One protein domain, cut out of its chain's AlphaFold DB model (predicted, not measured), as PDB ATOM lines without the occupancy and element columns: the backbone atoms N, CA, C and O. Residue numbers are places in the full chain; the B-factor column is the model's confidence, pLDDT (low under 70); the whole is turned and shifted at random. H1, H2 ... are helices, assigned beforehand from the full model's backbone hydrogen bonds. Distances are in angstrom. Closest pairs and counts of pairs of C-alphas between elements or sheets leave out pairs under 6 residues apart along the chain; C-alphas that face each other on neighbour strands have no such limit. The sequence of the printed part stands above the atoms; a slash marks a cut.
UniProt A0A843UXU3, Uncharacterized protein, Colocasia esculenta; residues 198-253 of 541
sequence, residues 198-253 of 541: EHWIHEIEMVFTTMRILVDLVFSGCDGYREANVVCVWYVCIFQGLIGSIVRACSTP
ATOM      1  N   GLU A 198      -4.402 -59.849  -5.561       79.50
ATOM      2  CA  GLU A 198      -4.122 -59.375  -4.200       79.50
ATOM      3  C   GLU A 198      -3.220 -58.136  -4.206       79.50
ATOM      4  O   GLU A 198      -3.546 -57.137  -3.564       79.50
ATOM      5  N   HIS A 199      -2.142 -58.143  -4.998       78.75
ATOM      6  CA  HIS A 199      -1.263 -56.981  -5.134       78.75
ATOM      7  C   HIS A 199      -2.010 -55.741  -5.658       78.75
ATOM      8  O   HIS A 199      -1.867 -54.653  -5.100       78.75
ATOM      9  N   TRP A 200      -2.859 -55.905  -6.678       86.25
ATOM     10  CA  TRP A 200      -3.649 -54.811  -7.253       86.25
ATOM     11  C   TRP A 200      -4.726 -54.276  -6.294       86.25
ATOM     12  O   TRP A 200      -4.939 -53.066  -6.215       86.25
ATOM     13  N   ILE A 201      -5.379 -55.161  -5.530       83.00
ATOM     14  CA  ILE A 201      -6.314 -54.772  -4.465       83.00
ATOM     15  C   ILE A 201      -5.574 -53.953  -3.404       83.00
ATOM     16  O   ILE A 201      -6.019 -52.856  -3.076       83.00
ATOM     17  N   HIS A 202      -4.408 -54.417  -2.947       80.62
ATOM     18  CA  HIS A 202      -3.591 -53.711  -1.961       80.62
ATOM     19  C   HIS A 202      -3.127 -52.327  -2.460       80.62
ATOM     20  O   HIS A 202      -3.191 -51.351  -1.713       80.62
ATOM     21  N   GLU A 203      -2.710 -52.188  -3.725       78.38
ATOM     22  CA  GLU A 203      -2.386 -50.874  -4.308       78.38
ATOM     23  C   GLU A 203      -3.589 -49.917  -4.312       78.38
ATOM     24  O   GLU A 203      -3.454 -48.742  -3.960       78.38
ATOM     25  N   ILE A 204      -4.782 -50.410  -4.648       77.31
ATOM     26  CA  ILE A 204      -6.015 -49.613  -4.633       77.31
ATOM     27  C   ILE A 204      -6.439 -49.242  -3.207       77.31
ATOM     28  O   ILE A 204      -6.834 -48.099  -2.959       77.31
ATOM     29  N   GLU A 205      -6.324 -50.162  -2.253       82.12
ATOM     30  CA  GLU A 205      -6.613 -49.903  -0.842       82.12
ATOM     31  C   GLU A 205      -5.633 -48.891  -0.237       82.12
ATOM     32  O   GLU A 205      -6.071 -48.002   0.498       82.12
ATOM     33  N   MET A 206      -4.346 -48.923  -0.607       78.31
ATOM     34  CA  MET A 206      -3.381 -47.873  -0.250       78.31
ATOM     35  C   MET A 206      -3.789 -46.504  -0.810       78.31
ATOM     36  O   MET A 206      -3.750 -45.511  -0.079       78.31
ATOM     37  N   VAL A 207      -4.225 -46.430  -2.075       82.00
ATOM     38  CA  VAL A 207      -4.705 -45.176  -2.682       82.00
ATOM     39  C   VAL A 207      -5.933 -44.639  -1.939       82.00
ATOM     40  O   VAL A 207      -5.934 -43.474  -1.540       82.00
ATOM     41  N   PHE A 208      -6.948 -45.468  -1.677       78.25
ATOM     42  CA  PHE A 208      -8.142 -45.036  -0.940       78.25
ATOM     43  C   PHE A 208      -7.860 -44.695   0.528       78.25
ATOM     44  O   PHE A 208      -8.471 -43.774   1.068       78.25
ATOM     45  N   THR A 209      -6.926 -45.389   1.178       82.31
ATOM     46  CA  THR A 209      -6.508 -45.087   2.556       82.31
ATOM     47  C   THR A 209      -5.763 -43.756   2.618       82.31
ATOM     48  O   THR A 209      -6.089 -42.914   3.450       82.31
ATOM     49  N   THR A 210      -4.859 -43.503   1.670       81.88
ATOM     50  CA  THR A 210      -4.183 -42.203   1.525       81.88
ATOM     51  C   THR A 210      -5.189 -41.082   1.252       81.88
ATOM     52  O   THR A 210      -5.089 -40.014   1.847       81.88
ATOM     53  N   MET A 211      -6.202 -41.321   0.409       71.62
ATOM     54  CA  MET A 211      -7.289 -40.361   0.177       71.62
ATOM     55  C   MET A 211      -8.086 -40.053   1.449       71.62
ATOM     56  O   MET A 211      -8.334 -38.880   1.710       71.62
ATOM     57  N   ARG A 212      -8.461 -41.065   2.246       77.12
ATOM     58  CA  ARG A 212      -9.152 -40.858   3.533       77.12
ATOM     59  C   ARG A 212      -8.303 -40.031   4.494       77.12
ATOM     60  O   ARG A 212      -8.762 -38.993   4.940       77.12
ATOM     61  N   ILE A 213      -7.040 -40.408   4.696       82.12
ATOM     62  CA  ILE A 213      -6.111 -39.678   5.575       82.12
ATOM     63  C   ILE A 213      -5.940 -38.216   5.126       82.12
ATOM     64  O   ILE A 213      -5.937 -37.319   5.963       82.12
ATOM     65  N   LEU A 214      -5.835 -37.949   3.819       76.44
ATOM     66  CA  LEU A 214      -5.751 -36.581   3.290       76.44
ATOM     67  C   LEU A 214      -7.051 -35.788   3.483       76.44
ATOM     68  O   LEU A 214      -6.990 -34.603   3.798       76.44
ATOM     69  N   VAL A 215      -8.212 -36.426   3.314       77.38
ATOM     70  CA  VAL A 215      -9.524 -35.827   3.598       77.38
ATOM     71  C   VAL A 215      -9.633 -35.487   5.087       77.38
ATOM     72  O   VAL A 215      -9.896 -34.334   5.425       77.38
ATOM     73  N   ASP A 216      -9.336 -36.436   5.972       71.62
ATOM     74  CA  ASP A 216      -9.422 -36.264   7.424       71.62
ATOM     75  C   ASP A 216      -8.436 -35.195   7.933       71.62
ATOM     76  O   ASP A 216      -8.806 -34.363   8.759       71.62
ATOM     77  N   LEU A 217      -7.212 -35.132   7.389       72.94
ATOM     78  CA  LEU A 217      -6.240 -34.066   7.681       72.94
ATOM     79  C   LEU A 217      -6.720 -32.678   7.234       72.94
ATOM     80  O   LEU A 217      -6.455 -31.692   7.922       72.94
ATOM     81  N   VAL A 218      -7.414 -32.584   6.095       77.38
ATOM     82  CA  VAL A 218      -7.980 -31.319   5.601       77.38
ATOM     83  C   VAL A 218      -9.157 -30.873   6.469       77.38
ATOM     84  O   VAL A 218      -9.208 -29.710   6.861       77.38
ATOM     85  N   PHE A 219     -10.073 -31.776   6.823       70.44
ATOM     86  CA  PHE A 219     -11.225 -31.429   7.660       70.44
ATOM     87  C   PHE A 219     -10.854 -31.190   9.130       70.44
ATOM     88  O   PHE A 219     -11.404 -30.285   9.747       70.44
ATOM     89  N   SER A 220      -9.870 -31.912   9.678       73.00
ATOM     90  CA  SER A 220      -9.376 -31.706  11.048       73.00
ATOM     91  C   SER A 220      -8.518 -30.442  11.222       73.00
ATOM     92  O   SER A 220      -8.182 -30.103  12.357       73.00
ATOM     93  N   GLY A 221      -8.109 -29.780  10.133       73.88
ATOM     94  CA  GLY A 221      -7.218 -28.613  10.164       73.88
ATOM     95  C   GLY A 221      -7.869 -27.275   9.800       73.88
ATOM     96  O   GLY A 221      -7.190 -26.251   9.863       73.88
ATOM     97  N   CYS A 222      -9.143 -27.256   9.393       62.19
ATOM     98  CA  CYS A 222      -9.800 -26.068   8.839       62.19
ATOM     99  C   CYS A 222     -10.966 -25.561   9.705       62.19
ATOM    100  O   CYS A 222     -12.133 -25.748   9.358       62.19
ATOM    101  N   ASP A 223     -10.649 -24.796  10.756       44.25
ATOM    102  CA  ASP A 223     -11.610 -23.994  11.535       44.25
ATOM    103  C   ASP A 223     -12.129 -22.772  10.733       44.25
ATOM    104  O   ASP A 223     -11.994 -21.614  11.134       44.25
ATOM    105  N   GLY A 224     -12.718 -22.996   9.551       62.22
ATOM    106  CA  GLY A 224     -13.275 -21.910   8.747       62.22
ATOM    107  C   GLY A 224     -13.759 -22.280   7.344       62.22
ATOM    108  O   GLY A 224     -12.987 -22.691   6.474       62.22
ATOM    109  N   TYR A 225     -15.031 -21.972   7.066       43.44
ATOM    110  CA  TYR A 225     -15.704 -22.194   5.774       43.44
ATOM    111  C   TYR A 225     -14.970 -21.580   4.562       43.44
ATOM    112  O   TYR A 225     -15.056 -22.091   3.446       43.44
ATOM    113  N   ARG A 226     -14.226 -20.480   4.749       50.19
ATOM    114  CA  ARG A 226     -13.445 -19.852   3.667       50.19
ATOM    115  C   ARG A 226     -12.160 -20.600   3.322       50.19
ATOM    116  O   ARG A 226     -11.778 -20.602   2.154       50.19
ATOM    117  N   GLU A 227     -11.505 -21.213   4.301       53.47
ATOM    118  CA  GLU A 227     -10.207 -21.862   4.102       53.47
ATOM    119  C   GLU A 227     -10.392 -23.265   3.527       53.47
ATOM    120  O   GLU A 227      -9.771 -23.585   2.513       53.47
ATOM    121  N   ALA A 228     -11.368 -24.023   4.043       59.09
ATOM    122  CA  ALA A 228     -11.774 -25.316   3.491       59.09
ATOM    123  C   ALA A 228     -12.069 -25.242   1.978       59.09
ATOM    124  O   ALA A 228     -11.599 -26.072   1.206       59.09
ATOM    125  N   ASN A 229     -12.769 -24.197   1.516       63.44
ATOM    126  CA  ASN A 229     -13.064 -24.004   0.091       63.44
ATOM    127  C   ASN A 229     -11.805 -23.776  -0.772       63.44
ATOM    128  O   ASN A 229     -11.708 -24.320  -1.873       63.44
ATOM    129  N   VAL A 230     -10.824 -23.002  -0.292       66.81
ATOM    130  CA  VAL A 230      -9.563 -22.769  -1.025       66.81
ATOM    131  C   VAL A 230      -8.710 -24.038  -1.052       66.81
ATOM    132  O   VAL A 230      -8.167 -24.386  -2.102       66.81
ATOM    133  N   VAL A 231      -8.641 -24.758   0.071       70.06
ATOM    134  CA  VAL A 231      -7.914 -26.027   0.193       70.06
ATOM    135  C   VAL A 231      -8.527 -27.092  -0.724       70.06
ATOM    136  O   VAL A 231      -7.802 -27.680  -1.526       70.06
ATOM    137  N   CYS A 232      -9.853 -27.271  -0.722       71.50
ATOM    138  CA  CYS A 232     -10.549 -28.197  -1.623       71.50
ATOM    139  C   CYS A 232     -10.280 -27.895  -3.108       71.50
ATOM    140  O   CYS A 232      -9.955 -28.805  -3.871       71.50
ATOM    141  N   VAL A 233     -10.347 -26.626  -3.531       73.25
ATOM    142  CA  VAL A 233     -10.032 -26.234  -4.921       73.25
ATOM    143  C   VAL A 233      -8.571 -26.529  -5.277       73.25
ATOM    144  O   VAL A 233      -8.287 -26.978  -6.392       73.25
ATOM    145  N   TRP A 234      -7.638 -26.320  -4.345       76.88
ATOM    146  CA  TRP A 234      -6.217 -26.598  -4.560       76.88
ATOM    147  C   TRP A 234      -5.936 -28.103  -4.679       76.88
ATOM    148  O   TRP A 234      -5.274 -28.525  -5.631       76.88
ATOM    149  N   TYR A 235      -6.522 -28.928  -3.803       69.00
ATOM    150  CA  TYR A 235      -6.420 -30.389  -3.871       69.00
ATOM    151  C   TYR A 235      -7.042 -30.967  -5.146       69.00
ATOM    152  O   TYR A 235      -6.417 -31.807  -5.794       69.00
ATOM    153  N   VAL A 236      -8.216 -30.484  -5.574       78.25
ATOM    154  CA  VAL A 236      -8.831 -30.901  -6.848       78.25
ATOM    155  C   VAL A 236      -7.919 -30.573  -8.037       78.25
ATOM    156  O   VAL A 236      -7.744 -31.415  -8.920       78.25
ATOM    157  N   CYS A 237      -7.272 -29.402  -8.048       72.81
ATOM    158  CA  CYS A 237      -6.301 -29.041  -9.088       72.81
ATOM    159  C   CYS A 237      -5.044 -29.933  -9.072       72.81
ATOM    160  O   CYS A 237      -4.579 -30.352 -10.135       72.81
ATOM    161  N   ILE A 238      -4.498 -30.259  -7.893       75.25
ATOM    162  CA  ILE A 238      -3.346 -31.172  -7.759       75.25
ATOM    163  C   ILE A 238      -3.718 -32.578  -8.235       75.25
ATOM    164  O   ILE A 238      -2.977 -33.177  -9.014       75.25
ATOM    165  N   PHE A 239      -4.886 -33.080  -7.838       74.25
ATOM    166  CA  PHE A 239      -5.388 -34.397  -8.221       74.25
ATOM    167  C   PHE A 239      -5.611 -34.516  -9.738       74.25
ATOM    168  O   PHE A 239      -5.167 -35.482 -10.358       74.25
ATOM    169  N   GLN A 240      -6.193 -33.487 -10.367       73.31
ATOM    170  CA  GLN A 240      -6.290 -33.379 -11.830       73.31
ATOM    171  C   GLN A 240      -4.907 -33.362 -12.503       73.31
ATOM    172  O   GLN A 240      -4.711 -34.011 -13.534       73.31
ATOM    173  N   GLY A 241      -3.935 -32.651 -11.923       78.94
ATOM    174  CA  GLY A 241      -2.551 -32.621 -12.399       78.94
ATOM    175  C   GLY A 241      -1.851 -33.979 -12.306       78.94
ATOM    176  O   GLY A 241      -1.163 -34.374 -13.252       78.94
ATOM    177  N   LEU A 242      -2.065 -34.709 -11.208       71.94
ATOM    178  CA  LEU A 242      -1.512 -36.038 -10.958       71.94
ATOM    179  C   LEU A 242      -2.108 -37.071 -11.922       71.94
ATOM    180  O   LEU A 242      -1.361 -37.678 -12.688       71.94
ATOM    181  N   ILE A 243      -3.440 -37.201 -11.972       74.69
ATOM    182  CA  ILE A 243      -4.135 -38.116 -12.895       74.69
ATOM    183  C   ILE A 243      -3.770 -37.794 -14.342       74.69
ATOM    184  O   ILE A 243      -3.378 -38.685 -15.088       74.69
ATOM    185  N   GLY A 244      -3.822 -36.520 -14.738       75.69
ATOM    186  CA  GLY A 244      -3.461 -36.110 -16.093       75.69
ATOM    187  C   GLY A 244      -2.004 -36.423 -16.451       75.69
ATOM    188  O   GLY A 244      -1.700 -36.625 -17.624       75.69
ATOM    189  N   SER A 245      -1.101 -36.482 -15.469       62.41
ATOM    190  CA  SER A 245       0.305 -36.851 -15.681       62.41
ATOM    191  C   SER A 245       0.519 -38.364 -15.700       62.41
ATOM    192  O   SER A 245       1.298 -38.829 -16.526       62.41
ATOM    193  N   ILE A 246      -0.209 -39.129 -14.878       61.12
ATOM    194  CA  ILE A 246      -0.229 -40.600 -14.912       61.12
ATOM    195  C   ILE A 246      -0.793 -41.076 -16.256       61.12
ATOM    196  O   ILE A 246      -0.115 -41.799 -16.978       61.12
ATOM    197  N   VAL A 247      -1.967 -40.583 -16.665       65.56
ATOM    198  CA  VAL A 247      -2.584 -40.930 -17.958       65.56
ATOM    199  C   VAL A 247      -1.668 -40.545 -19.123       65.56
ATOM    200  O   VAL A 247      -1.407 -41.377 -19.985       65.56
ATOM    201  N   ARG A 248      -1.070 -39.341 -19.131       63.94
ATOM    202  CA  ARG A 248      -0.088 -38.964 -20.171       63.94
ATOM    203  C   ARG A 248       1.199 -39.793 -20.144       63.94
ATOM    204  O   ARG A 248       1.828 -39.922 -21.189       63.94
ATOM    205  N   ALA A 249       1.600 -40.336 -18.994       53.03
ATOM    206  CA  ALA A 249       2.739 -41.245 -18.883       53.03
ATOM    207  C   ALA A 249       2.414 -42.664 -19.379       53.03
ATOM    208  O   ALA A 249       3.305 -43.317 -19.911       53.03
ATOM    209  N   CYS A 250       1.164 -43.118 -19.244       49.69
ATOM    210  CA  CYS A 250       0.680 -44.386 -19.795       49.69
ATOM    211  C   CYS A 250       0.394 -44.299 -21.307       49.69
ATOM    212  O   CYS A 250       0.637 -45.257 -22.031       49.69
ATOM    213  N   SER A 251      -0.068 -43.148 -21.804       53.72
ATOM    214  CA  SER A 251      -0.450 -42.944 -23.212       53.72
ATOM    215  C   SER A 251       0.716 -42.638 -24.171       53.72
ATOM    216  O   SER A 251       0.476 -42.248 -25.316       53.72
ATOM    217  N   THR A 252       1.984 -42.770 -23.757       53.53
ATOM    218  CA  THR A 252       3.118 -42.603 -24.686       53.53
ATOM    219  C   THR A 252       3.224 -43.810 -25.625       53.53
ATOM    220  O   THR A 252       3.391 -44.924 -25.129       53.53
ATOM    221  N   PRO A 253       3.178 -43.634 -26.960       43.81
ATOM    222  CA  PRO A 253       3.200 -44.760 -27.885       43.81
ATOM    223  C   PRO A 253       4.552 -45.480 -27.846       43.81
ATOM    224  O   PRO A 253       5.588 -44.909 -28.198       43.81
TER     225      PRO A 253
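AT A GLANCE: This is residues 198 to 253 of the 541 residues of an uncharacterized protein of Colocasia esculenta (UniProt A0A843UXU3). Two long helices, H1 and H2, make a helical hairpin shaped like a narrow V, closed at the link between them and open at the other end. Residues 198 to 213 of H1 and residues 236 to 253 stand free. The printed part has 56 residues with two named helices, H1 then H2, no named strand, and the class all helix. It is loose, with a radius of gyration of the C-alphas of 14.5 A, and flat, spanning 45 by 27 by 8 A.

HOW THE PARTS SIT: H1, residues 198 to 219, and H2, residues 225 to 250, form a helical hairpin through a tight link of 5 residues. They only just touch, with 3 pairs of C-alphas within 8 A, through residues 218 to 219 of H1 and 228 to 231 of H2 alone. The closest C-alphas are those of Val 218 and Ala 228, 7.4 A apart. The helices run opposite ways at a shallow tilt of 25 degrees, 15.6 A centre to centre. In H1 every O i to N i+4 pair is within hydrogen-bond range; in H2, 20 of 22 are.

IN THESE COORDINATES: H1 begins at C-alpha 198 (-4.122, -59.375, -4.200) and measures 31.2 A from first to last C-alpha. H2 measures 37.6 A and ends at C-alpha 250 (0.680, -44.386, -19.795).

THE WHOLE: The C-alphas farthest apart, those of Asp 223 and Pro 253, are 47.0 A apart. The printed part has no cut. Mean pLDDT of the printed part is 70.0; residues 222 to 230, 235 and 245 to 253 are under 70.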